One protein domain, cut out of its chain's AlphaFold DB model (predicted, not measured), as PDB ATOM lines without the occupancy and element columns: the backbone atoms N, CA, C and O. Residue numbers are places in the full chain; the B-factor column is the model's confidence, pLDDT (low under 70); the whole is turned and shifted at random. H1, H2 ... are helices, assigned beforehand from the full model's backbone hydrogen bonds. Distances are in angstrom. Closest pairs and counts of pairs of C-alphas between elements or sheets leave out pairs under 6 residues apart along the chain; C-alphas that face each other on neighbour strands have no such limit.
ATOM      1  N   ALA A   2      78.828 -54.155 -17.024       72.19
ATOM      2  CA  ALA A   2      77.445 -54.665 -17.003       72.19
ATOM      3  C   ALA A   2      76.625 -54.273 -15.749       72.19
ATOM      4  O   ALA A   2      75.439 -53.982 -15.856       72.19
ATOM      5  N   GLU A   3      77.258 -54.208 -14.574       74.81
ATOM      6  CA  GLU A   3      76.584 -53.899 -13.301       74.81
ATOM      7  C   GLU A   3      76.083 -52.443 -13.209       74.81
ATOM      8  O   GLU A   3      74.983 -52.192 -12.719       74.81
ATOM      9  N   GLY A   4      76.829 -51.483 -13.773       81.38
ATOM     10  CA  GLY A   4      76.414 -50.074 -13.821       81.38
ATOM     11  C   GLY A   4      75.195 -49.840 -14.720       81.38
ATOM     12  O   GLY A   4      74.297 -49.086 -14.357       81.38
ATOM     13  N   VAL A   5      75.116 -50.551 -15.851       83.62
ATOM     14  CA  VAL A   5      73.971 -50.479 -16.778       83.62
ATOM     15  C   VAL A   5      72.712 -51.088 -16.151       83.62
ATOM     16  O   VAL A   5      71.619 -50.556 -16.323       83.62
ATOM     17  N   ALA A   6      72.853 -52.176 -15.389       82.56
ATOM     18  CA  ALA A   6      71.732 -52.788 -14.674       82.56
ATOM     19  C   ALA A   6      71.182 -51.881 -13.556       82.56
ATOM     20  O   ALA A   6      69.967 -51.770 -13.398       82.56
ATOM     21  N   SER A   7      72.064 -51.199 -12.815       85.12
ATOM     22  CA  SER A   7      71.675 -50.242 -11.767       85.12
ATOM     23  C   SER A   7      70.914 -49.033 -12.328       85.12
ATOM     24  O   SER A   7      69.877 -48.636 -11.788       85.12
ATOM     25  N   TYR A   8      71.382 -48.493 -13.459       87.56
ATOM     26  CA  TYR A   8      70.718 -47.395 -14.161       87.56
ATOM     27  C   TYR A   8      69.296 -47.779 -14.600       87.56
ATOM     28  O   TYR A   8      68.343 -47.105 -14.221       87.56
ATOM     29  N   ARG A   9      69.125 -48.931 -15.267       89.56
ATOM     30  CA  ARG A   9      67.800 -49.416 -15.708       89.56
ATOM     31  C   ARG A   9      66.807 -49.611 -14.565       89.56
ATOM     32  O   ARG A   9      65.644 -49.261 -14.705       89.56
ATOM     33  N   ARG A  10      67.254 -50.141 -13.421       90.56
ATOM     34  CA  ARG A  10      66.391 -50.279 -12.233       90.56
ATOM     35  C   ARG A  10      65.935 -48.916 -11.707       90.56
ATOM     36  O   ARG A  10      64.830 -48.796 -11.188       90.56
ATOM     37  N   THR A  11      66.800 -47.910 -11.790       93.38
ATOM     38  CA  THR A  11      66.467 -46.552 -11.348       93.38
ATOM     39  C   THR A  11      65.453 -45.913 -12.289       93.38
ATOM     40  O   THR A  11      64.485 -45.342 -11.803       93.38
ATOM     41  N   GLU A  12      65.619 -46.081 -13.603       94.06
ATOM     42  CA  GLU A  12      64.642 -45.620 -14.597       94.06
ATOM     43  C   GLU A  12      63.277 -46.296 -14.429       94.06
ATOM     44  O   GLU A  12      62.264 -45.610 -14.388       94.06
ATOM     45  N   GLU A  13      63.237 -47.618 -14.240       94.44
ATOM     46  CA  GLU A  13      61.982 -48.347 -13.995       94.44
ATOM     47  C   GLU A  13      61.269 -47.839 -12.734       94.44
ATOM     48  O   GLU A  13      60.051 -47.670 -12.709       94.44
ATOM     49  N   ARG A  14      62.035 -47.546 -11.679       94.81
ATOM     50  CA  ARG A  14      61.479 -46.996 -10.443       94.81
ATOM     51  C   ARG A  14      60.980 -45.563 -10.620       94.81
ATOM     52  O   ARG A  14      59.988 -45.223  -9.987       94.81
ATOM     53  N   ALA A  15      61.661 -44.749 -11.425       96.00
ATOM     54  CA  ALA A  15      61.215 -43.399 -11.751       96.00
ATOM     55  C   ALA A  15      59.899 -43.445 -12.533       96.00
ATOM     56  O   ALA A  15      58.919 -42.883 -12.069       96.00
ATOM     57  N   ALA A  16      59.826 -44.251 -13.595       95.94
ATOM     58  CA  ALA A  16      58.602 -44.420 -14.377       95.94
ATOM     59  C   ALA A  16      57.414 -44.899 -13.522       95.94
ATOM     60  O   ALA A  16      56.297 -44.419 -13.674       95.94
ATOM     61  N   ASN A  17      57.643 -45.814 -12.572       96.62
ATOM     62  CA  ASN A  17      56.582 -46.244 -11.658       96.62
ATOM     63  C   ASN A  17      56.171 -45.171 -10.634       96.62
ATOM     64  O   ASN A  17      55.070 -45.233 -10.090       96.62
ATOM     65  N   LEU A  18      57.070 -44.249 -10.290       97.31
ATOM     66  CA  LEU A  18      56.729 -43.112  -9.441       97.31
ATOM     67  C   LEU A  18      55.921 -42.086 -10.227       97.31
ATOM     68  O   LEU A  18      54.919 -41.627  -9.691       97.31
ATOM     69  N   ASP A  19      56.297 -41.810 -11.473       96.62
ATOM     70  CA  ASP A  19      55.564 -40.902 -12.358       96.62
ATOM     71  C   ASP A  19      54.121 -41.393 -12.557       96.62
ATOM     72  O   ASP A  19      53.189 -40.659 -12.251       96.62
ATOM     73  N   GLU A  20      53.923 -42.681 -12.863       97.19
ATOM     74  CA  GLU A  20      52.582 -43.290 -12.973       97.19
ATOM     75  C   GLU A  20      51.748 -43.120 -11.687       97.19
ATOM     76  O   GLU A  20      50.530 -42.953 -11.717       97.19
ATOM     77  N   LYS A  21      52.385 -43.195 -10.513       97.75
ATOM     78  CA  LYS A  21      51.684 -43.001  -9.236       97.75
ATOM     79  C   LYS A  21      51.331 -41.547  -8.989       97.75
ATOM     80  O   LYS A  21      50.324 -41.312  -8.325       97.75
ATOM     81  N   ILE A  22      52.170 -40.619  -9.439       97.19
ATOM     82  CA  ILE A  22      51.924 -39.185  -9.324       97.19
ATOM     83  C   ILE A  22      50.738 -38.828 -10.213       97.19
ATOM     84  O   ILE A  22      49.756 -38.345  -9.670       97.19
ATOM     85  N   GLU A  23      50.758 -39.218 -11.489       96.38
ATOM     86  CA  GLU A  23      49.648 -38.991 -12.430       96.38
ATOM     87  C   GLU A  23      48.323 -39.509 -11.859       96.38
ATOM     88  O   GLU A  23      47.355 -38.773 -11.717       96.38
ATOM     89  N   ARG A  24      48.312 -40.756 -11.374       97.06
ATOM     90  CA  ARG A  24      47.120 -41.335 -10.738       97.06
ATOM     91  C   ARG A  24      46.681 -40.627  -9.458       97.06
ATOM     92  O   ARG A  24      45.532 -40.772  -9.055       97.06
ATOM     93  N   THR A  25      47.610 -40.016  -8.731       97.31
ATOM     94  CA  THR A  25      47.286 -39.283  -7.504       97.31
ATOM     95  C   THR A  25      46.715 -37.918  -7.849       97.31
ATOM     96  O   THR A  25      45.771 -37.509  -7.184       97.31
ATOM     97  N   ASP A  26      47.237 -37.265  -8.883       95.75
ATOM     98  CA  ASP A  26      46.728 -35.992  -9.385       95.75
ATOM     99  C   ASP A  26      45.286 -36.163  -9.895       95.75
ATOM    100  O   ASP A  26      44.401 -35.475  -9.393       95.75
ATOM    101  N   ASP A  27      45.005 -37.199 -10.699       94.56
ATOM    102  CA  ASP A  27      43.636 -37.528 -11.143       94.56
ATOM    103  C   ASP A  27      42.656 -37.696  -9.961       94.56
ATOM    104  O   ASP A  27      41.517 -37.226  -9.978       94.56
ATOM    105  N   LEU A  28      43.099 -38.380  -8.898       97.56
ATOM    106  CA  LEU A  28      42.291 -38.589  -7.692       97.56
ATOM    107  C   LEU A  28      42.096 -37.298  -6.891       97.56
ATOM    108  O   LEU A  28      41.072 -37.140  -6.228       97.56
ATOM    109  N   ILE A  29      43.085 -36.404  -6.892       96.38
ATOM    110  CA  ILE A  29      42.976 -35.100  -6.237       96.38
ATOM    111  C   ILE A  29      41.910 -34.271  -6.947       96.38
ATOM    112  O   ILE A  29      41.060 -33.708  -6.257       96.38
ATOM    113  N   ASP A  30      41.911 -34.248  -8.278       94.88
ATOM    114  CA  ASP A  30      40.922 -33.510  -9.061       94.88
ATOM    115  C   ASP A  30      39.504 -34.036  -8.801       94.88
ATOM    116  O   ASP A  30      38.621 -33.256  -8.438       94.88
ATOM    117  N   GLU A  31      39.302 -35.361  -8.821       94.81
ATOM    118  CA  GLU A  31      38.015 -35.988  -8.478       94.81
ATOM    119  C   GLU A  31      37.529 -35.575  -7.075       94.81
ATOM    120  O   GLU A  31      36.379 -35.166  -6.893       94.81
ATOM    121  N   ILE A  32      38.419 -35.629  -6.076       96.56
ATOM    122  CA  ILE A  32      38.094 -35.241  -4.698       96.56
ATOM    123  C   ILE A  32      37.745 -33.752  -4.618       96.56
ATOM    124  O   ILE A  32      36.805 -33.381  -3.916       96.56
ATOM    125  N   VAL A  33      38.488 -32.883  -5.302       96.12
ATOM    126  CA  VAL A  33      38.227 -31.439  -5.309       96.12
ATOM    127  C   VAL A  33      36.870 -31.152  -5.953       96.12
ATOM    128  O   VAL A  33      36.081 -30.398  -5.377       96.12
ATOM    129  N   TYR A  34      36.550 -31.790  -7.081       95.38
ATOM    130  CA  TYR A  34      35.256 -31.645  -7.750       95.38
ATOM    131  C   TYR A  34      34.093 -32.093  -6.866       95.38
ATOM    132  O   TYR A  34      33.111 -31.356  -6.730       95.38
ATOM    133  N   GLU A  35      34.230 -33.231  -6.181       96.06
ATOM    134  CA  GLU A  35      33.222 -33.711  -5.231       96.06
ATOM    135  C   GLU A  35      33.055 -32.751  -4.042       96.06
ATOM    136  O   GLU A  35      31.930 -32.398  -3.678       96.06
ATOM    137  N   LEU A  36      34.161 -32.289  -3.445       97.31
ATOM    138  CA  LEU A  36      34.135 -31.428  -2.259       97.31
ATOM    139  C   LEU A  36      33.464 -30.076  -2.518       97.31
ATOM    140  O   LEU A  36      32.802 -29.546  -1.620       97.31
ATOM    141  N   TYR A  37      33.638 -29.515  -3.714       95.31
ATOM    142  CA  TYR A  37      33.012 -28.250  -4.101       95.31
ATOM    143  C   TYR A  37      31.659 -28.424  -4.800       95.31
ATOM    144  O   TYR A  37      30.938 -27.439  -4.953       95.31
ATOM    145  N   GLY A  38      31.278 -29.657  -5.153       95.69
ATOM    146  CA  GLY A  38      30.026 -29.950  -5.850       95.69
ATOM    147  C   GLY A  38      29.964 -29.302  -7.232       95.69
ATOM    148  O   GLY A  38      28.912 -28.782  -7.605       95.69
ATOM    149  N   LEU A  39      31.097 -29.288  -7.939       96.12
ATOM    150  CA  LEU A  39      31.227 -28.668  -9.256       96.12
ATOM    151  C   LEU A  39      30.394 -29.428 -10.295       96.12
ATOM    152  O   LEU A  39      30.318 -30.658 -10.286       96.12
ATOM    153  N   THR A  40      29.754 -28.678 -11.183       96.06
ATOM    154  CA  THR A  40      29.058 -29.223 -12.356       96.06
ATOM    155  C   THR A  40      30.026 -29.457 -13.516       96.06
ATOM    156  O   THR A  40      31.108 -28.875 -13.542       96.06
ATOM    157  N   ASP A  41      29.626 -30.257 -14.511       94.12
ATOM    158  CA  ASP A  41      30.455 -30.544 -15.696       94.12
ATOM    159  C   ASP A  41      30.924 -29.258 -16.417       94.12
ATOM    160  O   ASP A  41      32.071 -29.172 -16.845       94.12
ATOM    161  N   GLU A  42      30.068 -28.228 -16.492       96.00
ATOM    162  CA  GLU A  42      30.413 -26.918 -17.078       96.00
ATOM    163  C   GLU A  42      31.462 -26.161 -16.248       96.00
ATOM    164  O   GLU A  42      32.328 -25.485 -16.798       96.00
ATOM    165  N   GLU A  43      31.401 -26.250 -14.918       95.62
ATOM    166  CA  GLU A  43      32.380 -25.595 -14.047       95.62
ATOM    167  C   GLU A  43      33.722 -26.336 -14.043       95.62
ATOM    168  O   GLU A  43      34.763 -25.690 -13.939       95.62
ATOM    169  N   ILE A  44      33.706 -27.664 -14.196       94.38
ATOM    170  CA  ILE A  44      34.912 -28.485 -14.361       94.38
ATOM    171  C   ILE A  44      35.637 -28.102 -15.654       94.38
ATOM    172  O   ILE A  44      36.829 -27.812 -15.599       94.38
ATOM    173  N   GLU A  45      34.924 -27.998 -16.782       94.25
ATOM    174  CA  GLU A  45      35.508 -27.603 -18.076       94.25
ATOM    175  C   GLU A  45      36.244 -26.252 -17.985       94.25
ATOM    176  O   GLU A  45      37.363 -26.111 -18.478       94.25
ATOM    177  N   ILE A  46      35.663 -25.274 -17.280       94.12
ATOM    178  CA  ILE A  46      36.286 -23.958 -17.056       94.12
ATOM    179  C   ILE A  46      37.568 -24.073 -16.216       94.12
ATOM    180  O   ILE A  46      38.539 -23.352 -16.461       94.12
ATOM    181  N   VAL A  47      37.577 -24.936 -15.195       91.62
ATOM    182  CA  VAL A  47      38.755 -25.154 -14.343       91.62
ATOM    183  C   VAL A  47      39.862 -25.855 -15.129       91.62
ATOM    184  O   VAL A  47      41.011 -25.423 -15.048       91.62
ATOM    185  N   GLU A  48      39.534 -26.876 -15.920       92.06
ATOM    186  CA  GLU A  48      40.500 -27.584 -16.767       92.06
ATOM    187  C   GLU A  48      41.103 -26.666 -17.842       92.06
ATOM    188  O   GLU A  48      42.316 -26.686 -18.040       92.06
ATOM    189  N   GLU A  49      40.307 -25.794 -18.473       93.69
ATOM    190  CA  GLU A  49      40.816 -24.793 -19.425       93.69
ATOM    191  C   GLU A  49      41.756 -23.779 -18.748       93.69
ATOM    192  O   GLU A  49      42.730 -23.328 -19.347       93.69
ATOM    193  N   ALA A  50      41.483 -23.418 -17.490       90.56
ATOM    194  CA  ALA A  50      42.287 -22.449 -16.748       90.56
ATOM    195  C   ALA A  50      43.593 -23.027 -16.176       90.56
ATOM    196  O   ALA A  50      44.525 -22.264 -15.911       90.56
ATOM    197  N   VAL A  51      43.642 -24.339 -15.927       85.75
ATOM    198  CA  VAL A  51      44.788 -25.031 -15.307       85.75
ATOM    199  C   VAL A  51      45.638 -25.779 -16.341       85.75
ATOM    200  O   VAL A  51      46.825 -25.991 -16.098       85.75
ATOM    201  N   GLY A  52      45.073 -26.144 -17.496       73.00
ATOM    202  CA  GLY A  52      45.771 -26.834 -18.580       73.00
ATOM    203  C   GLY A  52      46.752 -25.948 -19.360       73.00
ATOM    204  O   GLY A  52      46.413 -25.469 -20.439       73.00
TER     205      GLY A  52
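Overview. This is residues 2 to 52 of the 53 residues of the protein "Restriction endonuclease" of Halobacteriales archaeon QH_9_66_26 (UniProt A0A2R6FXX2). One long straight helix, H1, makes the length of a rod, and after its last residue, Tyr 37, a tight turn leads into a short helix, H2, which folds back at a slant of 45 degrees near the last part of H1, the two making a lopsided V with one long arm and one short arm. Residues 2 to 29 of H1 stand free. The printed part has 51 residues with two named helices, H1 then H2, and no named strand; the class is all helix. It is extended, with a radius of gyration of the C-alphas of 17.7 A and spans of 55 by 19 by 10 A.

Along the chain. H1 takes residues 2 to 37 and is 53.3 A long from C-alpha 2 at (77.445, -54.665, -17.003) to C-alpha 37 at (33.012, -28.250, -4.101). H2 takes residues 41 to 51 and ends with C-alpha 51 at (44.788, -25.031, -15.307), 15.4 A from C-alpha 41.

Arrangement. H1 and H2 are close but not clearly touching; their closest C-alphas, those of Tyr 34 and Ile 44, are 7.3 A apart. They run opposite ways at a steep tilt of 45 degrees. In H1 and H2 every O i to N i+4 pair is within hydrogen-bond range.

Size, cuts and confidence. The two C-alphas farthest apart, those of Ala 2 and Thr 40, are 54.9 A apart. The link from H1 to H2 is tight, with 3 residues. The printed part has no cut. Its mean pLDDT is 92.6, and no printed residue is under 70.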